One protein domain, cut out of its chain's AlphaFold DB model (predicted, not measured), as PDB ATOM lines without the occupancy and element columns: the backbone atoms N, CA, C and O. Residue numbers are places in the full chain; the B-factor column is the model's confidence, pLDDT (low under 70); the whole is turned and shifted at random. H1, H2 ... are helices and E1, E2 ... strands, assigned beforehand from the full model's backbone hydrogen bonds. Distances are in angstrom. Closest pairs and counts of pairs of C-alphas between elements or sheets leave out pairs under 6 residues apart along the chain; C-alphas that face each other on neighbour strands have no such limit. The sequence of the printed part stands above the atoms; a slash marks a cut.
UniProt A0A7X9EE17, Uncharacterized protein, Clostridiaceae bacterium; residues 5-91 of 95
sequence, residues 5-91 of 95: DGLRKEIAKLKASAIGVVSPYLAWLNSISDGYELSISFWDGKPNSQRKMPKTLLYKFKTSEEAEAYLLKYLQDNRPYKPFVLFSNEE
ATOM      1  N   ASP A   5      -6.176  31.955  71.852       84.19
ATOM      2  CA  ASP A   5      -6.353  32.356  70.443       84.19
ATOM      3  C   ASP A   5      -7.126  33.681  70.292       84.19
ATOM      4  O   ASP A   5      -6.796  34.507  69.437       84.19
ATOM      5  N   GLY A   6      -8.149  33.903  71.127       85.25
ATOM      6  CA  GLY A   6      -8.927  35.147  71.138       85.25
ATOM      7  C   GLY A   6      -8.074  36.352  71.533       85.25
ATOM      8  O   GLY A   6      -8.004  37.339  70.799       85.25
ATOM      9  N   LEU A   7      -7.339  36.228  72.638       87.12
ATOM     10  CA  LEU A   7      -6.417  37.248  73.126       87.12
ATOM     11  C   LEU A   7      -5.336  37.590  72.090       87.12
ATOM     12  O   LEU A   7      -5.070  38.762  71.824       87.12
ATOM     13  N   ARG A   8      -4.755  36.580  71.429       86.69
ATOM     14  CA  ARG A   8      -3.760  36.778  70.361       86.69
ATOM     15  C   ARG A   8      -4.313  37.602  69.199       86.69
ATOM     16  O   ARG A   8      -3.604  38.466  68.681       86.69
ATOM     17  N   LYS A   9      -5.570  37.372  68.801       87.56
ATOM     18  CA  LYS A   9      -6.235  38.159  67.746       87.56
ATOM     19  C   LYS A   9      -6.429  39.615  68.155       87.56
ATOM     20  O   LYS A   9      -6.207  40.495  67.327       87.56
ATOM     21  N   GLU A  10      -6.814  39.875  69.401       87.81
ATOM     22  CA  GLU A  10      -6.962  41.244  69.907       87.81
ATOM     23  C   GLU A  10      -5.616  41.973  69.962       87.81
ATOM     24  O   GLU A  10      -5.497  43.093  69.464       87.81
ATOM     25  N   ILE A  11      -4.565  41.312  70.450       86.75
ATOM     26  CA  ILE A  11      -3.214  41.883  70.492       86.75
ATOM     27  C   ILE A  11      -2.688  42.188  69.083       86.75
ATOM     28  O   ILE A  11      -2.074  43.232  68.867       86.75
ATOM     29  N   ALA A  12      -2.965  41.327  68.099       84.81
ATOM     30  CA  ALA A  12      -2.531  41.526  66.716       84.81
ATOM     31  C   ALA A  12      -3.119  42.788  66.053       84.81
ATOM     32  O   ALA A  12      -2.542  43.296  65.088       84.81
ATOM     33  N   LYS A  13      -4.245  43.311  66.562       86.69
ATOM     34  CA  LYS A  13      -4.855  44.566  66.089       86.69
ATOM     35  C   LYS A  13      -4.132  45.812  66.618       86.69
ATOM     36  O   LYS A  13      -4.337  46.903  66.083       86.69
ATOM     37  N   LEU A  14      -3.303  45.679  67.655       85.06
ATOM     38  CA  LEU A  14      -2.591  46.798  68.268       85.06
ATOM     39  C   LEU A  14      -1.388  47.224  67.410       85.06
ATOM     40  O   LEU A  14      -0.669  46.403  66.841       85.06
ATOM     41  N   LYS A  15      -1.176  48.540  67.293       77.94
ATOM     42  CA  LYS A  15      -0.089  49.125  66.489       77.94
ATOM     43  C   LYS A  15       1.182  49.287  67.319       77.94
ATOM     44  O   LYS A  15       1.105  49.606  68.502       77.94
ATOM     45  N   ALA A  16       2.332  49.153  66.661       71.12
ATOM     46  CA  ALA A  16       3.634  49.351  67.285       71.12
ATOM     47  C   ALA A  16       3.960  50.817  67.579       71.12
ATOM     48  O   ALA A  16       3.490  51.729  66.891       71.12
ATOM     49  N   SER A  17       4.799  51.021  68.592       63.62
ATOM     50  CA  SER A  17       5.468  52.298  68.839       63.62
ATOM     51  C   SER A  17       6.546  52.576  67.794       63.62
ATOM     52  O   SER A  17       7.011  51.681  67.085       63.62
ATOM     53  N   ALA A  18       6.933  53.847  67.691       62.50
ATOM     54  CA  ALA A  18       7.992  54.292  66.796       62.50
ATOM     55  C   ALA A  18       9.321  53.561  67.075       62.50
ATOM     56  O   ALA A  18       9.659  53.271  68.224       62.50
ATOM     57  N   ILE A  19      10.083  53.288  66.012       61.53
ATOM     58  CA  ILE A  19      11.401  52.641  66.070       61.53
ATOM     59  C   ILE A  19      12.316  53.432  67.019       61.53
ATOM     60  O   ILE A  19      12.499  54.635  66.847       61.53
ATOM     61  N   GLY A  20      12.902  52.754  68.011       62.12
ATOM     62  CA  GLY A  20      13.792  53.361  69.006       62.12
ATOM     63  C   GLY A  20      13.122  53.801  70.313       62.12
ATOM     64  O   GLY A  20      13.831  54.272  71.202       62.12
ATOM     65  N   VAL A  21      11.805  53.621  70.452       75.00
ATOM     66  CA  VAL A  21      11.099  53.712  71.737       75.00
ATOM     67  C   VAL A  21      11.030  52.319  72.360       75.00
ATOM     68  O   VAL A  21      10.714  51.343  71.682       75.00
ATOM     69  N   VAL A  22      11.338  52.225  73.652       82.38
ATOM     70  CA  VAL A  22      11.195  50.984  74.417       82.38
ATOM     71  C   VAL A  22       9.711  50.629  74.515       82.38
ATOM     72  O   VAL A  22       8.933  51.408  75.060       82.38
ATOM     73  N   SER A  23       9.329  49.452  74.020       87.38
ATOM     74  CA  SER A  23       7.938  48.990  73.996       87.38
ATOM     75  C   SER A  23       7.794  47.561  74.521       87.38
ATOM     76  O   SER A  23       8.753  46.788  74.461       87.38
ATOM     77  N   PRO A  24       6.601  47.169  75.002       89.31
ATOM     78  CA  PRO A  24       6.328  45.791  75.403       89.31
ATOM     79  C   PRO A  24       6.493  44.858  74.204       89.31
ATOM     80  O   PRO A  24       5.854  45.083  73.182       89.31
ATOM     81  N   TYR A  25       7.322  43.821  74.291       88.56
ATOM     82  CA  TYR A  25       7.540  42.881  73.175       88.56
ATOM     83  C   TYR A  25       7.079  41.460  73.491       88.56
ATOM     84  O   TYR A  25       6.837  40.667  72.582       88.56
ATOM     85  N   LEU A  26       6.973  41.136  74.774       90.69
ATOM     86  CA  LEU A  26       6.724  39.789  75.250       90.69
ATOM     87  C   LEU A  26       5.841  39.848  76.487       90.69
ATOM     88  O   LEU A  26       6.139  40.611  77.409       90.69
ATOM     89  N   ALA A  27       4.819  39.000  76.529       93.00
ATOM     90  CA  ALA A  27       4.123  38.661  77.758       93.00
ATOM     91  C   ALA A  27       4.160  37.156  78.027       93.00
ATOM     92  O   ALA A  27       4.010  36.350  77.107       93.00
ATOM     93  N   TRP A  28       4.335  36.788  79.292       93.19
ATOM     94  CA  TRP A  28       4.156  35.430  79.802       93.19
ATOM     95  C   TRP A  28       2.988  35.418  80.775       93.19
ATOM     96  O   TRP A  28       2.996  36.190  81.728       93.19
ATOM     97  N   LEU A  29       2.010  34.550  80.533       91.69
ATOM     98  CA  LEU A  29       0.852  34.353  81.395       91.69
ATOM     99  C   LEU A  29       0.920  32.944  81.986       91.69
ATOM    100  O   LEU A  29       0.632  31.953  81.311       91.69
ATOM    101  N   ASN A  30       1.366  32.866  83.234       90.19
ATOM    102  CA  ASN A  30       1.641  31.620  83.930       90.19
ATOM    103  C   ASN A  30       0.561  31.322  84.962       90.19
ATOM    104  O   ASN A  30       0.293  32.152  85.827       90.19
ATOM    105  N   SER A  31       0.002  30.118  84.925       87.94
ATOM    106  CA  SER A  31      -0.749  29.573  86.055       87.94
ATOM    107  C   SER A  31       0.221  29.229  87.190       87.94
ATOM    108  O   SER A  31       1.256  28.593  86.955       87.94
ATOM    109  N   ILE A  32      -0.086  29.696  88.397       88.88
ATOM    110  CA  ILE A  32       0.658  29.481  89.644       88.88
ATOM    111  C   ILE A  32      -0.301  28.953  90.722       88.88
ATOM    112  O   ILE A  32      -1.516  29.026  90.573       88.88
ATOM    113  N   SER A  33       0.226  28.440  91.837       85.38
ATOM    114  CA  SER A  33      -0.590  27.805  92.889       85.38
ATOM    115  C   SER A  33      -1.728  28.681  93.434       85.38
ATOM    116  O   SER A  33      -2.783  28.152  93.764       85.38
ATOM    117  N   ASP A  34      -1.524  30.002  93.495       86.81
ATOM    118  CA  ASP A  34      -2.477  30.983  94.038       86.81
ATOM    119  C   ASP A  34      -3.129  31.872  92.958       86.81
ATOM    120  O   ASP A  34      -3.614  32.965  93.259       86.81
ATOM    121  N   GLY A  35      -3.131  31.439  91.692       91.56
ATOM    122  CA  GLY A  35      -3.780  32.162  90.595       91.56
ATOM    123  C   GLY A  35      -2.904  32.263  89.356       91.56
ATOM    124  O   GLY A  35      -2.402  31.263  88.854       91.56
ATOM    125  N   TYR A  36      -2.723  33.478  88.846       91.69
ATOM    126  CA  TYR A  36      -2.004  33.735  87.604       91.69
ATOM    127  C   TYR A  36      -0.943  34.812  87.779       91.69
ATOM    128  O   TYR A  36      -1.147  35.814  88.463       91.69
ATOM    129  N   GLU A  37       0.188  34.626  87.113       94.62
ATOM    130  CA  GLU A  37       1.260  35.603  87.019       94.62
ATOM    131  C   GLU A  37       1.408  36.078  85.575       94.62
ATOM    132  O   GLU A  37       1.601  35.283  84.656       94.62
ATOM    133  N   LEU A  38       1.346  37.392  85.382       94.50
ATOM    134  CA  LEU A  38       1.626  38.051  84.116       94.50
ATOM    135  C   LEU A  38       2.988  38.736  84.196       94.50
ATOM    136  O   LEU A  38       3.188  39.652  84.994       94.50
ATOM    137  N   SER A  39       3.902  38.336  83.320       95.38
ATOM    138  CA  SER A  39       5.191  38.999  83.127       95.38
ATOM    139  C   SER A  39       5.194  39.768  81.813       95.38
ATOM    140  O   SER A  39       4.860  39.185  80.787       95.38
ATOM    141  N   ILE A  40       5.609  41.037  81.805       94.06
ATOM    142  CA  ILE A  40       5.723  41.867  80.591       94.06
ATOM    143  C   ILE A  40       7.166  42.338  80.424       94.06
ATOM    144  O   ILE A  40       7.712  43.008  81.301       94.06
ATOM    145  N   SER A  41       7.781  42.007  79.289       91.81
ATOM    146  CA  SER A  41       9.163  42.383  78.960       91.81
ATOM    147  C   SER A  41       9.223  43.365  77.789       91.81
ATOM    148  O   SER A  41       8.316  43.413  76.951       91.81
ATOM    149  N   PHE A  42      10.307  44.145  77.722       90.06
ATOM    150  CA  PHE A  42      10.442  45.292  76.817       90.06
ATOM    151  C   PHE A  42      11.610  45.168  75.838       90.06
ATOM    152  O   PHE A  42      12.622  44.537  76.140       90.06
ATOM    153  N   TRP A  43      11.450  45.783  74.668       86.00
ATOM    154  CA  TRP A  43      12.456  45.843  73.612       86.00
ATOM    155  C   TRP A  43      12.426  47.207  72.921       86.00
ATOM    156  O   TRP A  43      11.356  47.784  72.730       86.00
ATOM    157  N   ASP A  44      13.591  47.724  72.532       82.00
ATOM    158  CA  ASP A  44      13.734  49.003  71.817       82.00
ATOM    159  C   ASP A  44      14.041  48.847  70.319       82.00
ATOM    160  O   ASP A  44      14.277  49.836  69.617       82.00
ATOM    161  N   GLY A  45      14.064  47.610  69.819       78.12
ATOM    162  CA  GLY A  45      14.396  47.308  68.429       78.12
ATOM    163  C   GLY A  45      15.895  47.298  68.122       78.12
ATOM    164  O   GLY A  45      16.255  47.027  66.977       78.12
ATOM    165  N   LYS A  46      16.779  47.580  69.093       81.69
ATOM    166  CA  LYS A  46      18.220  47.716  68.849       81.69
ATOM    167  C   LYS A  46      18.991  46.485  69.333       81.69
ATOM    168  O   LYS A  46      18.907  46.123  70.509       81.69
ATOM    169  N   PRO A  47      19.813  45.859  68.471       73.50
ATOM    170  CA  PRO A  47      20.695  44.787  68.915       73.50
ATOM    171  C   PRO A  47      21.634  45.300  70.019       73.50
ATOM    172  O   PRO A  47      22.081  46.446  69.989       73.50
ATOM    173  N   ASN A  48      21.930  44.449  71.005       74.56
ATOM    174  CA  ASN A  48      22.805  44.741  72.154       74.56
ATOM    175  C   ASN A  48      22.303  45.807  73.156       74.56
ATOM    176  O   ASN A  48      23.059  46.208  74.042       74.56
ATOM    177  N   SER A  49      21.031  46.225  73.103       71.00
ATOM    178  CA  SER A  49      20.461  47.193  74.064       71.00
ATOM    179  C   SER A  49      20.100  46.601  75.438       71.00
ATOM    180  O   SER A  49      19.631  47.306  76.328       71.00
ATOM    181  N   GLN A  50      20.369  45.309  75.661       67.69
ATOM    182  CA  GLN A  50      19.962  44.550  76.857       67.69
ATOM    183  C   GLN A  50      20.292  45.256  78.186       67.69
ATOM    184  O   GLN A  50      19.491  45.227  79.113       67.69
ATOM    185  N   ARG A  51      21.437  45.952  78.276       66.75
ATOM    186  CA  ARG A  51      21.866  46.671  79.494       66.75
ATOM    187  C   ARG A  51      21.038  47.922  79.819       66.75
ATOM    188  O   ARG A  51      21.143  48.429  80.929       66.75
ATOM    189  N   LYS A  52      20.269  48.445  78.861       74.69
ATOM    190  CA  LYS A  52      19.444  49.657  78.997       74.69
ATOM    191  C   LYS A  52      17.944  49.352  79.012       74.69
ATOM    192  O   LYS A  52      17.142  50.283  79.029       74.69
ATOM    193  N   MET A  53      17.560  48.074  78.990       81.81
ATOM    194  CA  MET A  53      16.153  47.690  79.015       81.81
ATOM    195  C   MET A  53      15.553  47.863  80.411       81.81
ATOM    196  O   MET A  53      16.210  47.544  81.407       81.81
ATOM    197  N   PRO A  54      14.304  48.349  80.506       85.94
ATOM    198  CA  PRO A  54      13.550  48.298  81.743       85.94
ATOM    199  C   PRO A  54      13.455  46.868  82.257       85.94
ATOM    200  O   PRO A  54      13.449  45.902  81.490       85.94
ATOM    201  N   LYS A  55      13.334  46.747  83.576       90.06
ATOM    202  CA  LYS A  55      13.045  45.465  84.208       90.06
ATOM    203  C   LYS A  55      11.685  44.950  83.733       90.06
ATOM    204  O   LYS A  55      10.758  45.736  83.543       90.06
ATOM    205  N   THR A  56      11.574  43.632  83.591       92.75
ATOM    206  CA  THR A  56      10.297  42.949  83.375       92.75
ATOM    207  C   THR A  56       9.316  43.335  84.481       92.75
ATOM    208  O   THR A  56       9.667  43.300  85.663       92.75
ATOM    209  N   LEU A  57       8.102  43.719  84.096       94.62
ATOM    210  CA  LEU A  57       7.023  43.979  85.043       94.62
ATOM    211  C   LEU A  57       6.331  42.666  85.383       94.62
ATOM    212  O   LEU A  57       6.086  41.859  84.490       94.62
ATOM    213  N   LEU A  58       6.023  42.472  86.662       95.56
ATOM    214  CA  LEU A  58       5.400  41.264  87.190       95.56
ATOM    215  C   LEU A  58       4.103  41.643  87.899       95.56
ATOM    216  O   LEU A  58       4.103  42.510  88.775       95.56
ATOM    217  N   TYR A  59       3.018  40.973  87.537       95.19
ATOM    218  CA  TYR A  59       1.694  41.181  88.108       95.19
ATOM    219  C   TYR A  59       1.080  39.844  88.495       95.19
ATOM    220  O   TYR A  59       1.272  38.852  87.796       95.19
ATOM    221  N   LYS A  60       0.327  39.825  89.595       95.31
ATOM    222  CA  LYS A  60      -0.383  38.636  90.072       95.31
ATOM    223  C   LYS A  60      -1.881  38.893  90.078       95.31
ATOM    224  O   LYS A  60      -2.319  39.950  90.531       95.31
ATOM    225  N   PHE A  61      -2.633  37.916  89.601       94.94
ATOM    226  CA  PHE A  61      -4.082  37.949  89.454       94.94
ATOM    227  C   PHE A  61      -4.689  36.680  90.033       94.94
ATOM    228  O   PHE A  61      -4.013  35.655  90.128       94.94
ATOM    229  N   LYS A  62      -5.963  36.738  90.423       92.88
ATOM    230  CA  LYS A  62      -6.655  35.555  90.943       92.88
ATOM    231  C   LYS A  62      -7.117  34.648  89.813       92.88
ATOM    232  O   LYS A  62      -7.124  33.432  89.984       92.88
ATOM    233  N   THR A  63      -7.490  35.227  88.672       91.06
ATOM    234  CA  THR A  63      -8.010  34.474  87.523       91.06
ATOM    235  C   THR A  63      -7.272  34.801  86.225       91.06
ATOM    236  O   THR A  63      -6.575  35.816  86.123       91.06
ATOM    237  N   SER A  64      -7.424  33.929  85.221       89.69
ATOM    238  CA  SER A  64      -6.870  34.138  83.881       89.69
ATOM    239  C   SER A  64      -7.466  35.383  83.243       89.69
ATOM    240  O   SER A  64      -6.738  36.214  82.720       89.69
ATOM    241  N   GLU A  65      -8.778  35.563  83.355       91.31
ATOM    242  CA  GLU A  65      -9.522  36.641  82.701       91.31
ATOM    243  C   GLU A  65      -9.060  38.016  83.196       91.31
ATOM    244  O   GLU A  65      -8.933  38.951  82.406       91.31
ATOM    245  N   GLU A  66      -8.757  38.135  84.493       93.50
ATOM    246  CA  GLU A  66      -8.169  39.343  85.078       93.50
ATOM    247  C   GLU A  66      -6.797  39.654  84.465       93.50
ATOM    248  O   GLU A  66      -6.529  40.797  84.082       93.50
ATOM    249  N   ALA A  67      -5.943  38.635  84.329       92.69
ATOM    250  CA  ALA A  67      -4.620  38.773  83.733       92.69
ATOM    251  C   ALA A  67      -4.698  39.143  82.241       92.69
ATOM    252  O   ALA A  67      -3.968  40.022  81.779       92.69
ATOM    253  N   GLU A  68      -5.609  38.518  81.491       92.62
ATOM    254  CA  GLU A  68      -5.844  38.799  80.072       92.62
ATOM    255  C   GLU A  68      -6.373  40.224  79.851       92.62
ATOM    256  O   GLU A  68      -5.847  40.965  79.014       92.62
ATOM    257  N   ALA A  69      -7.379  40.635  80.630       93.94
ATOM    258  CA  ALA A  69      -7.955  41.975  80.554       93.94
ATOM    259  C   ALA A  69      -6.920  43.049  80.911       93.94
ATOM    260  O   ALA A  69      -6.827  44.080  80.236       93.94
ATOM    261  N   TYR A  70      -6.104  42.795  81.939       95.19
ATOM    262  CA  TYR A  70      -5.017  43.690  82.307       95.19
ATOM    263  C   TYR A  70      -3.971  43.795  81.198       95.19
ATOM    264  O   TYR A  70      -3.570  44.906  80.849       95.19
ATOM    265  N   LEU A  71      -3.557  42.668  80.606       94.00
ATOM    266  CA  LEU A  71      -2.602  42.666  79.502       94.00
ATOM    267  C   LEU A  71      -3.118  43.499  78.324       94.00
ATOM    268  O   LEU A  71      -2.388  44.346  77.813       94.00
ATOM    269  N   LEU A  72      -4.373  43.304  77.913       92.81
ATOM    270  CA  LEU A  72      -4.967  44.073  76.818       92.81
ATOM    271  C   LEU A  72      -4.964  45.569  77.106       92.81
ATOM    272  O   LEU A  72      -4.509  46.349  76.268       92.81
ATOM    273  N   LYS A  73      -5.415  45.964  78.298       93.69
ATOM    274  CA  LYS A  73      -5.410  47.366  78.720       93.69
ATOM    275  C   LYS A  73      -3.996  47.943  78.706       93.69
ATOM    276  O   LYS A  73      -3.754  48.988  78.110       93.69
ATOM    277  N   TYR A  74      -3.039  47.225  79.290       93.00
ATOM    278  CA  TYR A  74      -1.645  47.649  79.331       93.00
ATOM    279  C   TYR A  74      -1.075  47.865  77.923       93.00
ATOM    280  O   TYR A  74      -0.396  48.861  77.668       93.00
ATOM    281  N   LEU A  75      -1.363  46.957  76.990       91.06
ATOM    282  CA  LEU A  75      -0.900  47.058  75.610       91.06
ATOM    283  C   LEU A  75      -1.610  48.162  74.813       91.06
ATOM    284  O   LEU A  75      -0.993  48.745  73.923       91.06
ATOM    285  N   GLN A  76      -2.868  48.479  75.121       90.00
ATOM    286  CA  GLN A  76      -3.562  49.635  74.543       90.00
ATOM    287  C   GLN A  76      -2.891  50.949  74.966       90.00
ATOM    288  O   GLN A  76      -2.652  51.809  74.114       90.00
ATOM    289  N   ASP A  77      -2.519  51.057  76.242       89.62
ATOM    290  CA  ASP A  77      -1.885  52.251  76.807       89.62
ATOM    291  C   ASP A  77      -0.419  52.404  76.359       89.62
ATOM    292  O   ASP A  77       0.048  53.517  76.113       89.62
ATOM    293  N   ASN A  78       0.313  51.291  76.210       87.81
ATOM    294  CA  ASN A  78       1.770  51.299  76.003       87.81
ATOM    295  C   ASN A  78       2.230  50.872  74.603       87.81
ATOM    296  O   ASN A  78       3.424  50.953  74.321       87.81
ATOM    297  N   ARG A  79       1.307  50.433  73.736       87.44
ATOM    298  CA  ARG A  79       1.526  49.975  72.350       87.44
ATOM    299  C   ARG A  79       2.635  48.915  72.195       87.44
ATOM    300  O   ARG A  79       3.829  49.225  72.280       87.44
ATOM    301  N   PRO A  80       2.286  47.649  71.907       86.12
ATOM    302  CA  PRO A  80       3.271  46.580  71.835       86.12
ATOM    303  C   PRO A  80       4.213  46.737  70.639       86.12
ATOM    304  O   PRO A  80       3.796  47.103  69.545       86.12
ATOM    305  N   TYR A  81       5.480  46.382  70.815       85.06
ATOM    306  CA  TYR A  81       6.436  46.217  69.729       85.06
ATOM    307  C   TYR A  81       5.963  45.124  68.760       85.06
ATOM    308  O   TYR A  81       5.356  44.137  69.173       85.06
ATOM    309  N   LYS A  82       6.264  45.266  67.466       80.50
ATOM    310  CA  LYS A  82       5.966  44.241  66.456       80.50
ATOM    311  C   LYS A  82       7.260  43.498  66.091       80.50
ATOM    312  O   LYS A  82       8.173  44.157  65.595       80.50
ATOM    313  N   PRO A  83       7.365  42.167  66.278       79.56
ATOM    314  CA  PRO A  83       6.321  41.212  66.675       79.56
ATOM    315  C   PRO A  83       6.142  41.102  68.201       79.56
ATOM    316  O   PRO A  83       7.113  40.864  68.915       79.56
ATOM    317  N   PHE A  84       4.901  41.223  68.687       86.31
ATOM    318  CA  PHE A  84       4.571  40.936  70.083       86.31
ATOM    319  C   PHE A  84       4.332  39.446  70.263       86.31
ATOM    320  O   PHE A  84       3.611  38.836  69.469       86.31
ATOM    321  N   VAL A  85       4.884  38.873  71.326       88.12
ATOM    322  CA  VAL A  85       4.767  37.444  71.604       88.12
ATOM    323  C   VAL A  85       4.083  37.224  72.948       88.12
ATOM    324  O   VAL A  85       4.507  37.754  73.968       88.12
ATOM    325  N   LEU A  86       3.028  36.413  72.952       88.62
ATOM    326  CA  LEU A  86       2.386  35.919  74.170       88.62
ATOM    327  C   LEU A  86       2.759  34.445  74.366       88.62
ATOM    328  O   LEU A  86       2.563  33.644  73.449       88.62
ATOM    329  N   PHE A  87       3.239  34.071  75.545       87.69
ATOM    330  CA  PHE A  87       3.367  32.672  75.956       87.69
ATOM    331  C   PHE A  87       2.489  32.393  77.169       87.69
ATOM    332  O   PHE A  87       2.195  33.294  77.953       87.69
ATOM    333  N   SER A  88       2.122  31.127  77.332       83.31
ATOM    334  CA  SER A  88       1.499  30.627  78.547       83.31
ATOM    335  C   SER A  88       1.996  29.221  78.847       83.31
ATOM    336  O   SER A  88       2.132  28.409  77.930       83.31
ATOM    337  N   ASN A  89       2.265  28.941  80.120       80.25
ATOM    338  CA  ASN A  89       2.652  27.605  80.574       80.25
ATOM    339  C   ASN A  89       1.496  26.592  80.497       80.25
ATOM    340  O   ASN A  89       1.743  25.398  80.380       80.25
ATOM    341  N   GLU A  90       0.245  27.048  80.490       72.19
ATOM    342  CA  GLU A  90      -0.924  26.178  80.322       72.19
ATOM    343  C   GLU A  90      -1.078  25.665  78.885       72.19
ATOM    344  O   GLU A  90      -1.740  24.658  78.657       72.19
ATOM    345  N   GLU A  91      -0.459  26.342  77.914       65.31
ATOM    346  CA  GLU A  91      -0.381  25.890  76.520       65.31
ATOM    347  C   GLU A  91       0.876  25.033  76.259       65.31
ATOM    348  O   GLU A  91       1.111  24.639  75.119       65.31
TER     349      GLU A  91
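Overview. This is residues 5 to 91 of the 95 residues of an uncharacterized protein of Clostridiaceae bacterium (UniProt A0A7X9EE17). A four-stranded sheet forms a wall, with the long helix H3 packed along one face in two layers, helix on sheet. The short helix H1 lies side by side with H3, while the small helix H2, between E2 and E3 along the chain, has its centre farthest from the mean of the C-alphas, at 18.0 A. The printed part has 87 residues, in the order H1 E1 E2 H2 E3 H3 E4; the mixed sheet runs E3 E2 E1 E4, and the class is mixed, helices and strands. It is compact, with a radius of gyration of the C-alphas of 12.9 A, and spans 36 by 28 by 22 A.

Arrangement. H1, residues 5 to 12, touches H3, residues 64 to 78, the same way at a shallow tilt of 9 degrees; their closest C-alphas, Ile 11 and Leu 72, are 6.9 A apart. E1, residues 23 to 32, and E2, residues 35 to 43, form an antiparallel hairpin at 160 degrees, with N 28 and O 39 within hydrogen-bond range at 2.9 A. H2, residues 49 to 52, is not on the sheet, but only just, with 4 pairs of C-alphas within 10 A. E3, residues 57 to 61, is antiparallel to E2, with N 59 and O 38 at 2.9 A. H3 is on the sheet at a height of 8.5 A; it runs along the strands, at 19 degrees to E2 on the local plane. E4, residues 85 to 88, is parallel to E1 at 6 degrees, with N 87 and O 27 at 2.9 A. E3, H3 and E4 form a split strand-helix-strand unit, two strands running the same way with E2 and E1 between them, and its crossover is right-handed. H1 only grazes the sheet, with its residues 7 to 12. In H1 and H3 every O i to N i+4 pair is within hydrogen-bond range; H2 is too short for one.

Along the chain. H1 begins at C-alpha 5, (-6.353, 32.356, 70.443). E1 measures 26.0 A from first to last C-alpha, E2 27.2 A, E3 13.4 A and H3 20.8 A. E4 ends at C-alpha 88, (1.499, 30.627, 78.547).

Size, cuts and confidence. The two C-alphas farthest apart, those of Ile 19 and Ser 33, are 38.5 A apart. The printed part has no cut and no long link. The pLDDT is under 70 at residues 17 to 20, 50 to 51 and 91.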